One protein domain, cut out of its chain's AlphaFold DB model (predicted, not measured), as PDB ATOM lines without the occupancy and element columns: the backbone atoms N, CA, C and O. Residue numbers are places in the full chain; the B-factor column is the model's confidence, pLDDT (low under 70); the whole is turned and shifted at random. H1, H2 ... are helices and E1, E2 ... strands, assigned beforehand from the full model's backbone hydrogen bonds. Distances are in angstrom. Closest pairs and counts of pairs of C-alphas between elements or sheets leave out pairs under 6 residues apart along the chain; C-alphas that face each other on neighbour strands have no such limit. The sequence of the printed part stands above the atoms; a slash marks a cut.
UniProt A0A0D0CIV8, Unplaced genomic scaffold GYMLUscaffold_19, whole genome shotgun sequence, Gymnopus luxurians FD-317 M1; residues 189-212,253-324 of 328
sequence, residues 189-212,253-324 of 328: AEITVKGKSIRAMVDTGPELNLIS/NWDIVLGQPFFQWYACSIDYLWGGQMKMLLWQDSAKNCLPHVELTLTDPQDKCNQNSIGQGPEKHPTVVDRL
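AT A GLANCE: This is residues 189 to 212 and 253 to 324 of the 328 residues of an uncharacterized protein of Gymnopus luxurians FD-317 M1 (UniProt A0A0D0CIV8). With little regular structure, the domain is a four-strand antiparallel sheet, E4-E5-E6-E7, beside a small mixed sheet, E1-E2-E3; short helix H1 lies between them in the chain, and residues 306 to 314, within the long link from E6 to E7, stick out. The printed part has 96 residues, 37 in named elements, in the order E1 E2 E3 H1 E4 E5 E6 E7, mostly strand. It is only just compact, close to loose: radius of gyration of the C-alphas 14.5 A, spans 43 by 35 by 27 A.

IN THESE COORDINATES: E1, residues 189 to 192, begins at C-alpha 189 (167.230, 132.349, 138.674). E2 is 197 to 202, 15.5 A long; E3 256 to 258; H1 260 to 265; E4 269 to 272; E5 278 to 282; E6 294 to 299, 15.5 A; E7 321 to 323, ending at C-alpha 323 (170.588, 124.868, 149.153).

HOW THE PARTS SIT: In hydrogen-bond range are N 191 and O 198 (2.8 A) of the antiparallel hairpin E1 and E2, and N 258 and O 201 (2.8 A) of parallel E3 and E2. In H1 every O i to N i+4 pair is within range; it only grazes the larger sheet with residues 262 to 265. That sheet is a meander, each strand the antiparallel neighbour of the one before: N 271 and O 279, 2.8 A; N 280 and O 296, 2.7 A; N 295 and O 322, 3.4 A.

THE WHOLE: Residues 213 to 252 are not printed; C-alphas 212 and 253 are 10.6 A apart. The links E5 to E6 and E6 to E7 are long. Confidence is under 70 at 30 residues, among them 308 to 324.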
ATOM      1  N   ALA A 189     167.213 133.581 137.908       74.50
ATOM      2  CA  ALA A 189     167.230 132.349 138.674       74.50
ATOM      3  C   ALA A 189     166.596 131.216 137.859       74.50
ATOM      4  O   ALA A 189     165.492 131.361 137.326       74.50
ATOM      5  N   GLU A 190     167.271 130.069 137.795       69.94
ATOM      6  CA  GLU A 190     166.657 128.832 137.326       69.94
ATOM      7  C   GLU A 190     166.036 128.102 138.528       69.94
ATOM      8  O   GLU A 190     166.731 127.623 139.419       69.94
ATOM      9  N   ILE A 191     164.708 128.074 138.599       66.62
ATOM     10  CA  ILE A 191     163.943 127.486 139.702       66.62
ATOM     11  C   ILE A 191     163.423 126.129 139.238       66.62
ATOM     12  O   ILE A 191     162.950 126.006 138.117       66.62
ATOM     13  N   THR A 192     163.470 125.096 140.079       56.06
ATOM     14  CA  THR A 192     162.830 123.807 139.777       56.06
ATOM     15  C   THR A 192     161.590 123.630 140.638       56.06
ATOM     16  O   THR A 192     161.684 123.603 141.861       56.06
ATOM     17  N   VAL A 193     160.424 123.459 140.013       49.91
ATOM     18  CA  VAL A 193     159.149 123.255 140.716       49.91
ATOM     19  C   VAL A 193     158.482 122.005 140.178       49.91
ATOM     20  O   VAL A 193     158.217 121.890 138.986       49.91
ATOM     21  N   LYS A 194     158.214 121.035 141.062       52.69
ATOM     22  CA  LYS A 194     157.624 119.730 140.699       52.69
ATOM     23  C   LYS A 194     158.401 119.012 139.574       52.69
ATOM     24  O   LYS A 194     157.803 118.486 138.639       52.69
ATOM     25  N   GLY A 195     159.738 119.011 139.664       58.22
ATOM     26  CA  GLY A 195     160.635 118.324 138.718       58.22
ATOM     27  C   GLY A 195     160.805 119.031 137.371       58.22
ATOM     28  O   GLY A 195     161.121 118.406 136.362       58.22
ATOM     29  N   LYS A 196     160.524 120.329 137.334       54.19
ATOM     30  CA  LYS A 196     160.253 121.068 136.114       54.19
ATOM     31  C   LYS A 196     160.955 122.433 136.245       54.19
ATOM     32  O   LYS A 196     160.694 123.157 137.197       54.19
ATOM     33  N   SER A 197     161.888 122.729 135.335       58.88
ATOM     34  CA  SER A 197     162.743 123.923 135.416       58.88
ATOM     35  C   SER A 197     162.077 125.178 134.841       58.88
ATOM     36  O   SER A 197     161.331 125.107 133.859       58.88
ATOM     37  N   ILE A 198     162.342 126.316 135.471       66.56
ATOM     38  CA  ILE A 198     161.702 127.617 135.295       66.56
ATOM     39  C   ILE A 198     162.792 128.674 135.249       66.56
ATOM     40  O   ILE A 198     163.679 128.652 136.089       66.56
ATOM     41  N   ARG A 199     162.685 129.661 134.360       76.00
ATOM     42  CA  ARG A 199     163.517 130.864 134.456       76.00
ATOM     43  C   ARG A 199     162.715 131.998 135.064       76.00
ATOM     44  O   ARG A 199     161.690 132.397 134.517       76.00
ATOM     45  N   ALA A 200     163.209 132.524 136.167       82.38
ATOM     46  CA  ALA A 200     162.620 133.646 136.857       82.38
ATOM     47  C   ALA A 200     163.598 134.820 136.847       82.38
ATOM     48  O   ALA A 200     164.737 134.706 137.289       82.38
ATOM     49  N   MET A 201     163.143 135.953 136.337       86.88
ATOM     50  CA  MET A 201     163.849 137.218 136.422       86.88
ATOM     51  C   MET A 201     163.656 137.793 137.827       86.88
ATOM     52  O   MET A 201     162.533 138.065 138.245       86.88
ATOM     53  N   VAL A 202     164.749 137.954 138.558       87.06
ATOM     54  CA  VAL A 202     164.806 138.604 139.866       87.06
ATOM     55  C   VAL A 202     164.890 140.104 139.623       87.06
ATOM     56  O   VAL A 202     165.914 140.602 139.157       87.06
ATOM     57  N   ASP A 203     163.811 140.824 139.920       87.69
ATOM     58  CA  ASP A 203     163.735 142.262 139.686       87.69
ATOM     59  C   ASP A 203     163.133 142.976 140.897       87.69
ATOM     60  O   ASP A 203     161.955 142.842 141.215       87.69
ATOM     61  N   THR A 204     163.950 143.766 141.590       87.31
ATOM     62  CA  THR A 204     163.524 144.540 142.767       87.31
ATOM     63  C   THR A 204     162.669 145.760 142.422       87.31
ATOM     64  O   THR A 204     162.097 146.376 143.325       87.31
ATOM     65  N   GLY A 205     162.598 146.145 141.144       87.62
ATOM     66  CA  GLY A 205     161.853 147.314 140.679       87.62
ATOM     67  C   GLY A 205     160.326 147.137 140.696       87.62
ATOM     68  O   GLY A 205     159.635 148.027 141.191       87.62
ATOM     69  N   PRO A 206     159.774 146.034 140.163       86.44
ATOM     70  CA  PRO A 206     158.339 145.789 140.125       86.44
ATOM     71  C   PRO A 206     157.693 145.616 141.504       86.44
ATOM     72  O   PRO A 206     158.104 144.794 142.322       86.44
ATOM     73  N   GLU A 207     156.579 146.319 141.705       89.31
ATOM     74  CA  GLU A 207     155.699 146.181 142.875       89.31
ATOM     75  C   GLU A 207     154.852 144.892 142.840       89.31
ATOM     76  O   GLU A 207     154.177 144.566 143.813       89.31
ATOM     77  N   LEU A 208     154.869 144.151 141.725       90.81
ATOM     78  CA  LEU A 208     154.101 142.923 141.515       90.81
ATOM     79  C   LEU A 208     154.987 141.804 140.967       90.81
ATOM     80  O   LEU A 208     155.920 142.054 140.206       90.81
ATOM     81  N   ASN A 209     154.622 140.562 141.285       90.31
ATOM     82  CA  ASN A 209     155.112 139.399 140.550       90.31
ATOM     83  C   ASN A 209     154.369 139.311 139.217       90.31
ATOM     84  O   ASN A 209     153.139 139.408 139.193       90.31
ATOM     85  N   LEU A 210     155.093 139.108 138.119       90.94
ATOM     86  CA  LEU A 210     154.507 139.037 136.781       90.94
ATOM     87  C   LEU A 210     154.736 137.663 136.173       90.94
ATOM     88  O   LEU A 210     155.798 137.073 136.322       90.94
ATOM     89  N   ILE A 211     153.737 137.174 135.450       87.56
ATOM     90  CA  ILE A 211     153.797 135.918 134.713       87.56
ATOM     91  C   ILE A 211     153.227 136.149 133.314       87.56
ATOM     92  O   ILE A 211     152.241 136.874 133.152       87.56
ATOM     93  N   SER A 212     153.857 135.565 132.294       86.19
ATOM     94  CA  SER A 212     153.369 135.695 130.920       86.19
ATOM     95  C   SER A 212     152.017 134.999 130.728       86.19
ATOM     96  O   SER A 212     151.663 134.036 131.410       86.19
ATOM     97  N   ASN A 253     156.912 126.782 135.152       51.91
ATOM     98  CA  ASN A 253     158.028 126.723 134.171       51.91
ATOM     99  C   ASN A 253     158.220 127.798 133.103       51.91
ATOM    100  O   ASN A 253     158.635 127.491 131.986       51.91
ATOM    101  N   TRP A 254     157.987 129.059 133.406       55.59
ATOM    102  CA  TRP A 254     157.997 130.100 132.396       55.59
ATOM    103  C   TRP A 254     158.609 131.394 132.903       55.59
ATOM    104  O   TRP A 254     158.871 131.526 134.093       55.59
ATOM    105  N   ASP A 255     158.816 132.324 131.968       72.62
ATOM    106  CA  ASP A 255     159.374 133.650 132.211       72.62
ATOM    107  C   ASP A 255     158.501 134.407 133.233       72.62
ATOM    108  O   ASP A 255     157.456 134.982 132.908       72.62
ATOM    109  N   ILE A 256     158.916 134.335 134.496       83.12
ATOM    110  CA  ILE A 256     158.297 135.020 135.630       83.12
ATOM    111  C   ILE A 256     159.201 136.172 136.023       83.12
ATOM    112  O   ILE A 256     160.419 136.032 136.033       83.12
ATOM    113  N   VAL A 257     158.606 137.298 136.391       88.38
ATOM    114  CA  VAL A 257     159.306 138.366 137.099       88.38
ATOM    115  C   VAL A 257     158.963 138.245 138.574       88.38
ATOM    116  O   VAL A 257     157.795 138.354 138.954       88.38
ATOM    117  N   LEU A 258     159.974 137.987 139.394       89.56
ATOM    118  CA  LEU A 258     159.872 138.012 140.846       89.56
ATOM    119  C   LEU A 258     160.069 139.453 141.288       89.56
ATOM    120  O   LEU A 258     161.166 139.990 141.160       89.56
ATOM    121  N   GLY A 259     158.981 140.058 141.749       90.88
ATOM    122  CA  GLY A 259     158.941 141.420 142.251       90.88
ATOM    123  C   GLY A 259     158.957 141.477 143.774       90.88
ATOM    124  O   GLY A 259     159.107 140.476 144.482       90.88
ATOM    125  N   GLN A 260     158.716 142.676 144.295       90.88
ATOM    126  CA  GLN A 260     158.718 142.961 145.730       90.88
ATOM    127  C   GLN A 260     157.838 142.033 146.584       90.88
ATOM    128  O   GLN A 260     158.308 141.637 147.651       90.88
ATOM    129  N   PRO A 261     156.628 141.604 146.160       90.81
ATOM    130  CA  PRO A 261     155.813 140.710 146.981       90.81
ATOM    131  C   PRO A 261     156.479 139.357 147.241       90.81
ATOM    132  O   PRO A 261     156.380 138.833 148.348       90.81
ATOM    133  N   PHE A 262     157.189 138.800 146.250       89.50
ATOM    134  CA  PHE A 262     157.963 137.571 146.444       89.50
ATOM    135  C   PHE A 262     159.082 137.787 147.467       89.50
ATOM    136  O   PHE A 262     159.237 137.001 148.399       89.50
ATOM    137  N   PHE A 263     159.825 138.886 147.335       90.88
ATOM    138  CA  PHE A 263     160.916 139.211 148.252       90.88
ATOM    139  C   PHE A 263     160.426 139.444 149.677       90.88
ATOM    140  O   PHE A 263     161.061 138.992 150.623       90.88
ATOM    141  N   GLN A 264     159.285 140.108 149.841       90.62
ATOM    142  CA  GLN A 264     158.698 140.348 151.151       90.62
ATOM    143  C   GLN A 264     158.203 139.052 151.795       90.62
ATOM    144  O   GLN A 264     158.445 138.844 152.982       90.62
ATOM    145  N   TRP A 265     157.553 138.179 151.019       89.94
ATOM    146  CA  TRP A 265     157.067 136.888 151.506       89.94
ATOM    147  C   TRP A 265     158.200 136.041 152.093       89.94
ATOM    148  O   TRP A 265     158.070 135.522 153.197       89.94
ATOM    149  N   TYR A 266     159.334 135.969 151.393       90.50
ATOM    150  CA  TYR A 266     160.499 135.184 151.814       90.50
ATOM    151  C   TYR A 266     161.531 135.977 152.631       90.50
ATOM    152  O   TYR A 266     162.707 135.611 152.660       90.50
ATOM    153  N   ALA A 267     161.132 137.104 153.237       93.50
ATOM    154  CA  ALA A 267     162.012 138.010 153.986       93.50
ATOM    155  C   ALA A 267     163.397 138.202 153.338       93.50
ATOM    156  O   ALA A 267     164.426 138.125 153.999       93.50
ATOM    157  N   CYS A 268     163.425 138.440 152.031       93.38
ATOM    158  CA  CYS A 268     164.638 138.484 151.226       93.38
ATOM    159  C   CYS A 268     165.680 139.492 151.764       93.38
ATOM    160  O   CYS A 268     165.345 140.520 152.369       93.38
ATOM    161  N   SER A 269     166.964 139.198 151.554       93.62
ATOM    162  CA  SER A 269     168.084 140.138 151.692       93.62
ATOM    163  C   SER A 269     168.919 140.103 150.425       93.62
ATOM    164  O   SER A 269     169.138 139.027 149.876       93.62
ATOM    165  N   ILE A 270     169.393 141.263 149.976       91.62
ATOM    166  CA  ILE A 270     170.382 141.347 148.903       91.62
ATOM    167  C   ILE A 270     171.637 141.963 149.495       91.62
ATOM    168  O   ILE A 270     171.634 143.125 149.908       91.62
ATOM    169  N   ASP A 271     172.697 141.171 149.510       92.50
ATOM    170  CA  ASP A 271     173.964 141.509 150.127       92.50
ATOM    171  C   ASP A 271     175.004 141.767 149.033       92.50
ATOM    172  O   ASP A 271     175.169 140.986 148.091       92.50
ATOM    173  N   TYR A 272     175.717 142.882 149.176       89.69
ATOM    174  CA  TYR A 272     176.794 143.290 148.281       89.69
ATOM    175  C   TYR A 272     178.120 143.012 148.977       89.69
ATOM    176  O   TYR A 272     178.431 143.607 150.011       89.69
ATOM    177  N   LEU A 273     178.905 142.096 148.424       87.69
ATOM    178  CA  LEU A 273     180.192 141.712 148.987       87.69
ATOM    179  C   LEU A 273     181.308 142.564 148.384       87.69
ATOM    180  O   LEU A 273     181.284 142.908 147.205       87.69
ATOM    181  N   TRP A 274     182.340 142.849 149.184       84.94
ATOM    182  CA  TRP A 274     183.491 143.659 148.759       84.94
ATOM    183  C   TRP A 274     184.205 143.098 147.519       84.94
ATOM    184  O   TRP A 274     184.742 143.854 146.717       84.94
ATOM    185  N   GLY A 275     184.142 141.780 147.315       86.12
ATOM    186  CA  GLY A 275     184.654 141.119 146.115       86.12
ATOM    187  C   GLY A 275     183.857 141.391 144.835       86.12
ATOM    188  O   GLY A 275     184.207 140.818 143.813       86.12
ATOM    189  N   GLY A 276     182.798 142.210 144.884       82.94
ATOM    190  CA  GLY A 276     181.896 142.530 143.771       82.94
ATOM    191  C   GLY A 276     180.775 141.507 143.558       82.94
ATOM    192  O   GLY A 276     179.971 141.659 142.642       82.94
ATOM    193  N   GLN A 277     180.717 140.466 144.390       86.38
ATOM    194  CA  GLN A 277     179.632 139.493 144.355       86.38
ATOM    195  C   GLN A 277     178.353 140.093 144.933       86.38
ATOM    196  O   GLN A 277     178.385 140.805 145.939       86.38
ATOM    197  N   MET A 278     177.224 139.754 144.322       88.62
ATOM    198  CA  MET A 278     175.900 140.075 144.844       88.62
ATOM    199  C   MET A 278     175.183 138.780 145.181       88.62
ATOM    200  O   MET A 278     175.046 137.911 144.317       88.62
ATOM    201  N   LYS A 279     174.717 138.659 146.421       89.25
ATOM    202  CA  LYS A 279     173.997 137.480 146.902       89.25
ATOM    203  C   LYS A 279     172.580 137.851 147.295       89.25
ATOM    204  O   LYS A 279     172.359 138.884 147.912       89.25
ATOM    205  N   MET A 280     171.628 136.998 146.952       90.31
ATOM    206  CA  MET A 280     170.253 137.062 147.411       90.31
ATOM    207  C   MET A 280     169.999 135.915 148.382       90.31
ATOM    208  O   MET A 280     170.216 134.752 148.057       90.31
ATOM    209  N   LEU A 281     169.531 136.261 149.572       92.19
ATOM    210  CA  LEU A 281     169.258 135.353 150.675       92.19
ATOM    211  C   LEU A 281     167.748 135.304 150.908       92.19
ATOM    212  O   LEU A 281     167.108 136.357 150.952       92.19
ATOM    213  N   LEU A 282     167.176 134.110 151.057       91.00
ATOM    214  CA  LEU A 282     165.736 133.902 151.253       91.00
ATOM    215  C   LEU A 282     165.464 133.063 152.511       91.00
ATOM    216  O   LEU A 282     166.145 132.068 152.768       91.00
ATOM    217  N   TRP A 283     164.424 133.435 153.259       92.69
ATOM    218  CA  TRP A 283     163.942 132.756 154.463       92.69
ATOM    219  C   TRP A 283     162.490 132.318 154.278       92.69
ATOM    220  O   TRP A 283     161.668 133.076 153.769       92.69
ATOM    221  N   GLN A 284     162.148 131.102 154.696       86.56
ATOM    222  CA  GLN A 284     160.798 130.567 154.499       86.56
ATOM    223  C   GLN A 284     159.763 131.160 155.461       86.56
ATOM    224  O   GLN A 284     158.606 131.353 155.095       86.56
ATOM    225  N   ASP A 285     160.167 131.437 156.693       82.50
ATOM    226  CA  ASP A 285     159.289 131.727 157.826       82.50
ATOM    227  C   ASP A 285     159.163 133.223 158.130       82.50
ATOM    228  O   ASP A 285     158.661 133.612 159.185       82.50
ATOM    229  N   SER A 286     159.602 134.085 157.208       73.56
ATOM    230  CA  SER A 286     159.714 135.545 157.361       73.56
ATOM    231  C   SER A 286     160.586 136.022 158.539       73.56
ATOM    232  O   SER A 286     160.870 137.216 158.667       73.56
ATOM    233  N   ALA A 287     161.059 135.103 159.384       77.69
ATOM    234  CA  ALA A 287     161.864 135.369 160.554       77.69
ATOM    235  C   ALA A 287     163.344 135.189 160.195       77.69
ATOM    236  O   ALA A 287     163.843 134.091 159.992       77.69
ATOM    237  N   LYS A 288     164.099 136.293 160.171       88.00
ATOM    238  CA  LYS A 288     165.564 136.270 159.982       88.00
ATOM    239  C   LYS A 288     166.317 135.803 161.243       88.00
ATOM    240  O   LYS A 288     167.390 136.310 161.554       88.00
ATOM    241  N   ASN A 289     165.714 134.912 162.033       89.31
ATOM    242  CA  ASN A 289     166.277 134.367 163.273       89.31
ATOM    243  C   ASN A 289     167.048 133.055 163.048       89.31
ATOM    244  O   ASN A 289     167.747 132.601 163.951       89.31
ATOM    245  N   CYS A 290     166.932 132.467 161.859       89.06
ATOM    246  CA  CYS A 290     167.680 131.305 161.409       89.06
ATOM    247  C   CYS A 290     168.585 131.661 160.216       89.06
ATOM    248  O   CYS A 290     168.554 132.779 159.687       89.06
ATOM    249  N   LEU A 291     169.427 130.709 159.809       89.88
ATOM    250  CA  LEU A 291     170.200 130.832 158.575       89.88
ATOM    251  C   LEU A 291     169.253 130.945 157.366       89.88
ATOM    252  O   LEU A 291     168.140 130.414 157.411       89.88
ATOM    253  N   PRO A 292     169.661 131.642 156.291       89.50
ATOM    254  CA  PRO A 292     168.874 131.658 155.067       89.50
ATOM    255  C   PRO A 292     168.690 130.229 154.551       89.50
ATOM    256  O   PRO A 292     169.614 129.419 154.586       89.50
ATOM    257  N   HIS A 293     167.489 129.931 154.068       89.44
ATOM    258  CA  HIS A 293     167.156 128.612 153.527       89.44
ATOM    259  C   HIS A 293     167.715 128.462 152.107       89.44
ATOM    260  O   HIS A 293     168.132 127.379 151.692       89.44
ATOM    261  N   VAL A 294     167.741 129.572 151.363       85.69
ATOM    262  CA  VAL A 294     168.253 129.631 149.995       85.69
ATOM    263  C   VAL A 294     169.219 130.803 149.866       85.69
ATOM    264  O   VAL A 294     168.887 131.930 150.240       85.69
ATOM    265  N   GLU A 295     170.388 130.534 149.292       88.69
ATOM    266  CA  GLU A 295     171.352 131.537 148.850       88.69
ATOM    267  C   GLU A 295     171.486 131.476 147.321       88.69
ATOM    268  O   GLU A 295     171.623 130.408 146.722       88.69
ATOM    269  N   LEU A 296     171.411 132.640 146.678       84.62
ATOM    270  CA  LEU A 296     171.465 132.806 145.229       84.62
ATOM    271  C   LEU A 296     172.543 133.821 144.877       84.62
ATOM    272  O   LEU A 296     172.488 134.964 145.325       84.62
ATOM    273  N   THR A 297     173.496 133.446 144.029       84.88
ATOM    274  CA  THR A 297     174.492 134.402 143.528       84.88
ATOM    275  C   THR A 297     173.931 135.132 142.310       84.88
ATOM    276  O   THR A 297     173.801 134.555 141.234       84.88
ATOM    277  N   LEU A 298     173.565 136.404 142.486       83.25
ATOM    278  CA  LEU A 298     173.004 137.250 141.426       83.25
ATOM    279  C   LEU A 298     174.088 137.779 140.484       83.25
ATOM    280  O   LEU A 298     173.879 137.834 139.276       83.25
ATOM    281  N   THR A 299     175.242 138.136 141.044       84.19
ATOM    282  CA  THR A 299     176.397 138.640 140.295       84.19
ATOM    283  C   THR A 299     177.645 137.956 140.818       84.19
ATOM    284  O   THR A 299     177.916 138.012 142.018       84.19
ATOM    285  N   ASP A 300     178.424 137.361 139.918       83.00
ATOM    286  CA  ASP A 300     179.766 136.866 140.212       83.00
ATOM    287  C   ASP A 300     180.788 137.543 139.284       83.00
ATOM    288  O   ASP A 300     180.751 137.326 138.071       83.00
ATOM    289  N   PRO A 301     181.711 138.366 139.805       81.12
ATOM    290  CA  PRO A 301     182.772 138.993 139.013       81.12
ATOM    291  C   PRO A 301     183.737 138.004 138.357       81.12
ATOM    292  O   PRO A 301     184.474 138.379 137.443       81.12
ATOM    293  N   GLN A 302     183.769 136.757 138.833       82.69
ATOM    294  CA  GLN A 302     184.546 135.692 138.206       82.69
ATOM    295  C   GLN A 302     183.799 135.010 137.053       82.69
ATOM    296  O   GLN A 302     184.417 134.263 136.293       82.69
ATOM    297  N   ASP A 303     182.505 135.291 136.875       75.44
ATOM    298  CA  ASP A 303     181.745 134.809 135.727       75.44
ATOM    299  C   ASP A 303     182.317 135.406 134.438       75.44
ATOM    300  O   ASP A 303     182.540 136.615 134.333       75.44
ATOM    301  N   LYS A 304     182.533 134.558 133.429       73.44
ATOM    302  CA  LYS A 304     183.066 134.970 132.126       73.44
ATOM    303  C   LYS A 304     182.214 136.060 131.472       73.44
ATOM    304  O   LYS A 304     182.778 136.928 130.815       73.44
ATOM    305  N   CYS A 305     180.893 136.042 131.663       63.28
ATOM    306  CA  CYS A 305     179.974 137.062 131.152       63.28
ATOM    307  C   CYS A 305     180.202 138.434 131.800       63.28
ATOM    308  O   CYS A 305     179.924 139.457 131.179       63.28
ATOM    309  N   ASN A 306     180.736 138.454 133.023       68.31
ATOM    310  CA  ASN A 306     181.077 139.661 133.774       68.31
ATOM    311  C   ASN A 306     182.558 140.053 133.611       68.31
ATOM    312  O   ASN A 306     183.016 141.047 134.182       68.31
ATOM    313  N   GLN A 307     183.320 139.291 132.821       72.31
ATOM    314  CA  GLN A 307     184.702 139.583 132.467       72.31
ATOM    315  C   GLN A 307     184.780 140.159 131.046       72.31
ATOM    316  O   GLN A 307     184.097 139.725 130.130       72.31
ATOM    317  N   ASN A 308     185.684 141.119 130.830       59.12
ATOM    318  CA  ASN A 308     185.868 141.798 129.535       59.12
ATOM    319  C   ASN A 308     186.355 140.872 128.397       59.12
ATOM    320  O   ASN A 308     186.504 141.301 127.254       59.12
ATOM    321  N   SER A 309     186.660 139.614 128.703       54.38
ATOM    322  CA  SER A 309     187.006 138.580 127.739       54.38
ATOM    323  C   SER A 309     185.737 138.051 127.072       54.38
ATOM    324  O   SER A 309     185.129 137.098 127.546       54.38
ATOM    325  N   ILE A 310     185.359 138.659 125.943       46.62
ATOM    326  CA  ILE A 310     184.312 138.149 125.047       46.62
ATOM    327  C   ILE A 310     184.791 136.806 124.479       46.62
ATOM    328  O   ILE A 310     185.446 136.738 123.438       46.62
ATOM    329  N   GLY A 311     184.498 135.717 125.186       53.03
ATOM    330  CA  GLY A 311     184.599 134.376 124.635       53.03
ATOM    331  C   GLY A 311     183.569 134.235 123.518       53.03
ATOM    332  O   GLY A 311     182.383 134.476 123.729       53.03
ATOM    333  N   GLN A 312     184.008 133.884 122.312       38.69
ATOM    334  CA  GLN A 312     183.104 133.604 121.200       38.69
ATOM    335  C   GLN A 312     182.321 132.312 121.485       38.69
ATOM    336  O   GLN A 312     182.786 131.220 121.176       38.69
ATOM    337  N   GLY A 313     181.134 132.424 122.083       45.78
ATOM    338  CA  GLY A 313     180.203 131.304 122.198       45.78
ATOM    339  C   GLY A 313     179.009 131.596 123.111       45.78
ATOM    340  O   GLY A 313     179.205 132.124 124.202       45.78
ATOM    341  N   PRO A 314     177.771 131.251 122.713       39.94
ATOM    342  CA  PRO A 314     176.620 131.293 123.606       39.94
ATOM    343  C   PRO A 314     176.650 130.073 124.541       39.94
ATOM    344  O   PRO A 314     175.993 129.066 124.276       39.94
ATOM    345  N   GLU A 315     177.415 130.141 125.630       49.16
ATOM    346  CA  GLU A 315     177.275 129.187 126.736       49.16
ATOM    347  C   GLU A 315     176.212 129.692 127.720       49.16
ATOM    348  O   GLU A 315     176.260 130.819 128.207       49.16
ATOM    349  N   LYS A 316     175.201 128.854 127.975       46.09
ATOM    350  CA  LYS A 316     174.175 129.097 128.993       46.09
ATOM    351  C   LYS A 316     174.798 128.812 130.358       46.09
ATOM    352  O   LYS A 316     175.090 127.652 130.637       46.09
ATOM    353  N   HIS A 317     174.969 129.829 131.197       49.16
ATOM    354  CA  HIS A 317     175.411 129.632 132.575       49.16
ATOM    355  C   HIS A 317     174.231 129.783 133.546       49.16
ATOM    356  O   HIS A 317     173.556 130.811 133.519       49.16
ATOM    357  N   PRO A 318     173.933 128.752 134.356       46.84
ATOM    358  CA  PRO A 318     172.901 128.835 135.374       46.84
ATOM    359  C   PRO A 318     173.420 129.597 136.595       46.84
ATOM    360  O   PRO A 318     174.554 129.396 137.030       46.84
ATOM    361  N   THR A 319     172.563 130.427 137.189       54.25
ATOM    362  CA  THR A 319     172.747 130.881 138.569       54.25
ATOM    363  C   THR A 319     172.870 129.659 139.474       54.25
ATOM    364  O   THR A 319     171.975 128.812 139.498       54.25
ATOM    365  N   VAL A 320     173.979 129.558 140.209       54.62
ATOM    366  CA  VAL A 320     174.177 128.493 141.195       54.62
ATOM    367  C   VAL A 320     173.259 128.771 142.382       54.62
ATOM    368  O   VAL A 320     173.324 129.839 142.998       54.62
ATOM    369  N   VAL A 321     172.368 127.818 142.648       56.06
ATOM    370  CA  VAL A 321     171.487 127.813 143.815       56.06
ATOM    371  C   VAL A 321     172.093 126.863 144.832       56.06
ATOM    372  O   VAL A 321     171.979 125.645 144.680       56.06
ATOM    373  N   ASP A 322     172.716 127.412 145.868       59.72
ATOM    374  CA  ASP A 322     173.202 126.605 146.978       59.72
ATOM    375  C   ASP A 322     172.066 126.454 147.994       59.72
ATOM    376  O   ASP A 322     171.617 127.411 148.633       59.72
ATOM    377  N   ARG A 323     171.546 125.228 148.104       58.19
ATOM    378  CA  ARG A 323     170.588 124.868 149.153       58.19
ATOM    379  C   ARG A 323     171.352 124.651 150.448       58.19
ATOM    380  O   ARG A 323     172.153 123.723 150.543       58.19
ATOM    381  N   LEU A 324     171.089 125.505 151.429       53.44
ATOM    382  CA  LEU A 324     171.690 125.395 152.757       53.44
ATOM    383  C   LEU A 324     170.907 124.421 153.652       53.44
ATOM    384  O   LEU A 324     171.489 123.856 154.576       53.44
TER     385      LEU A 324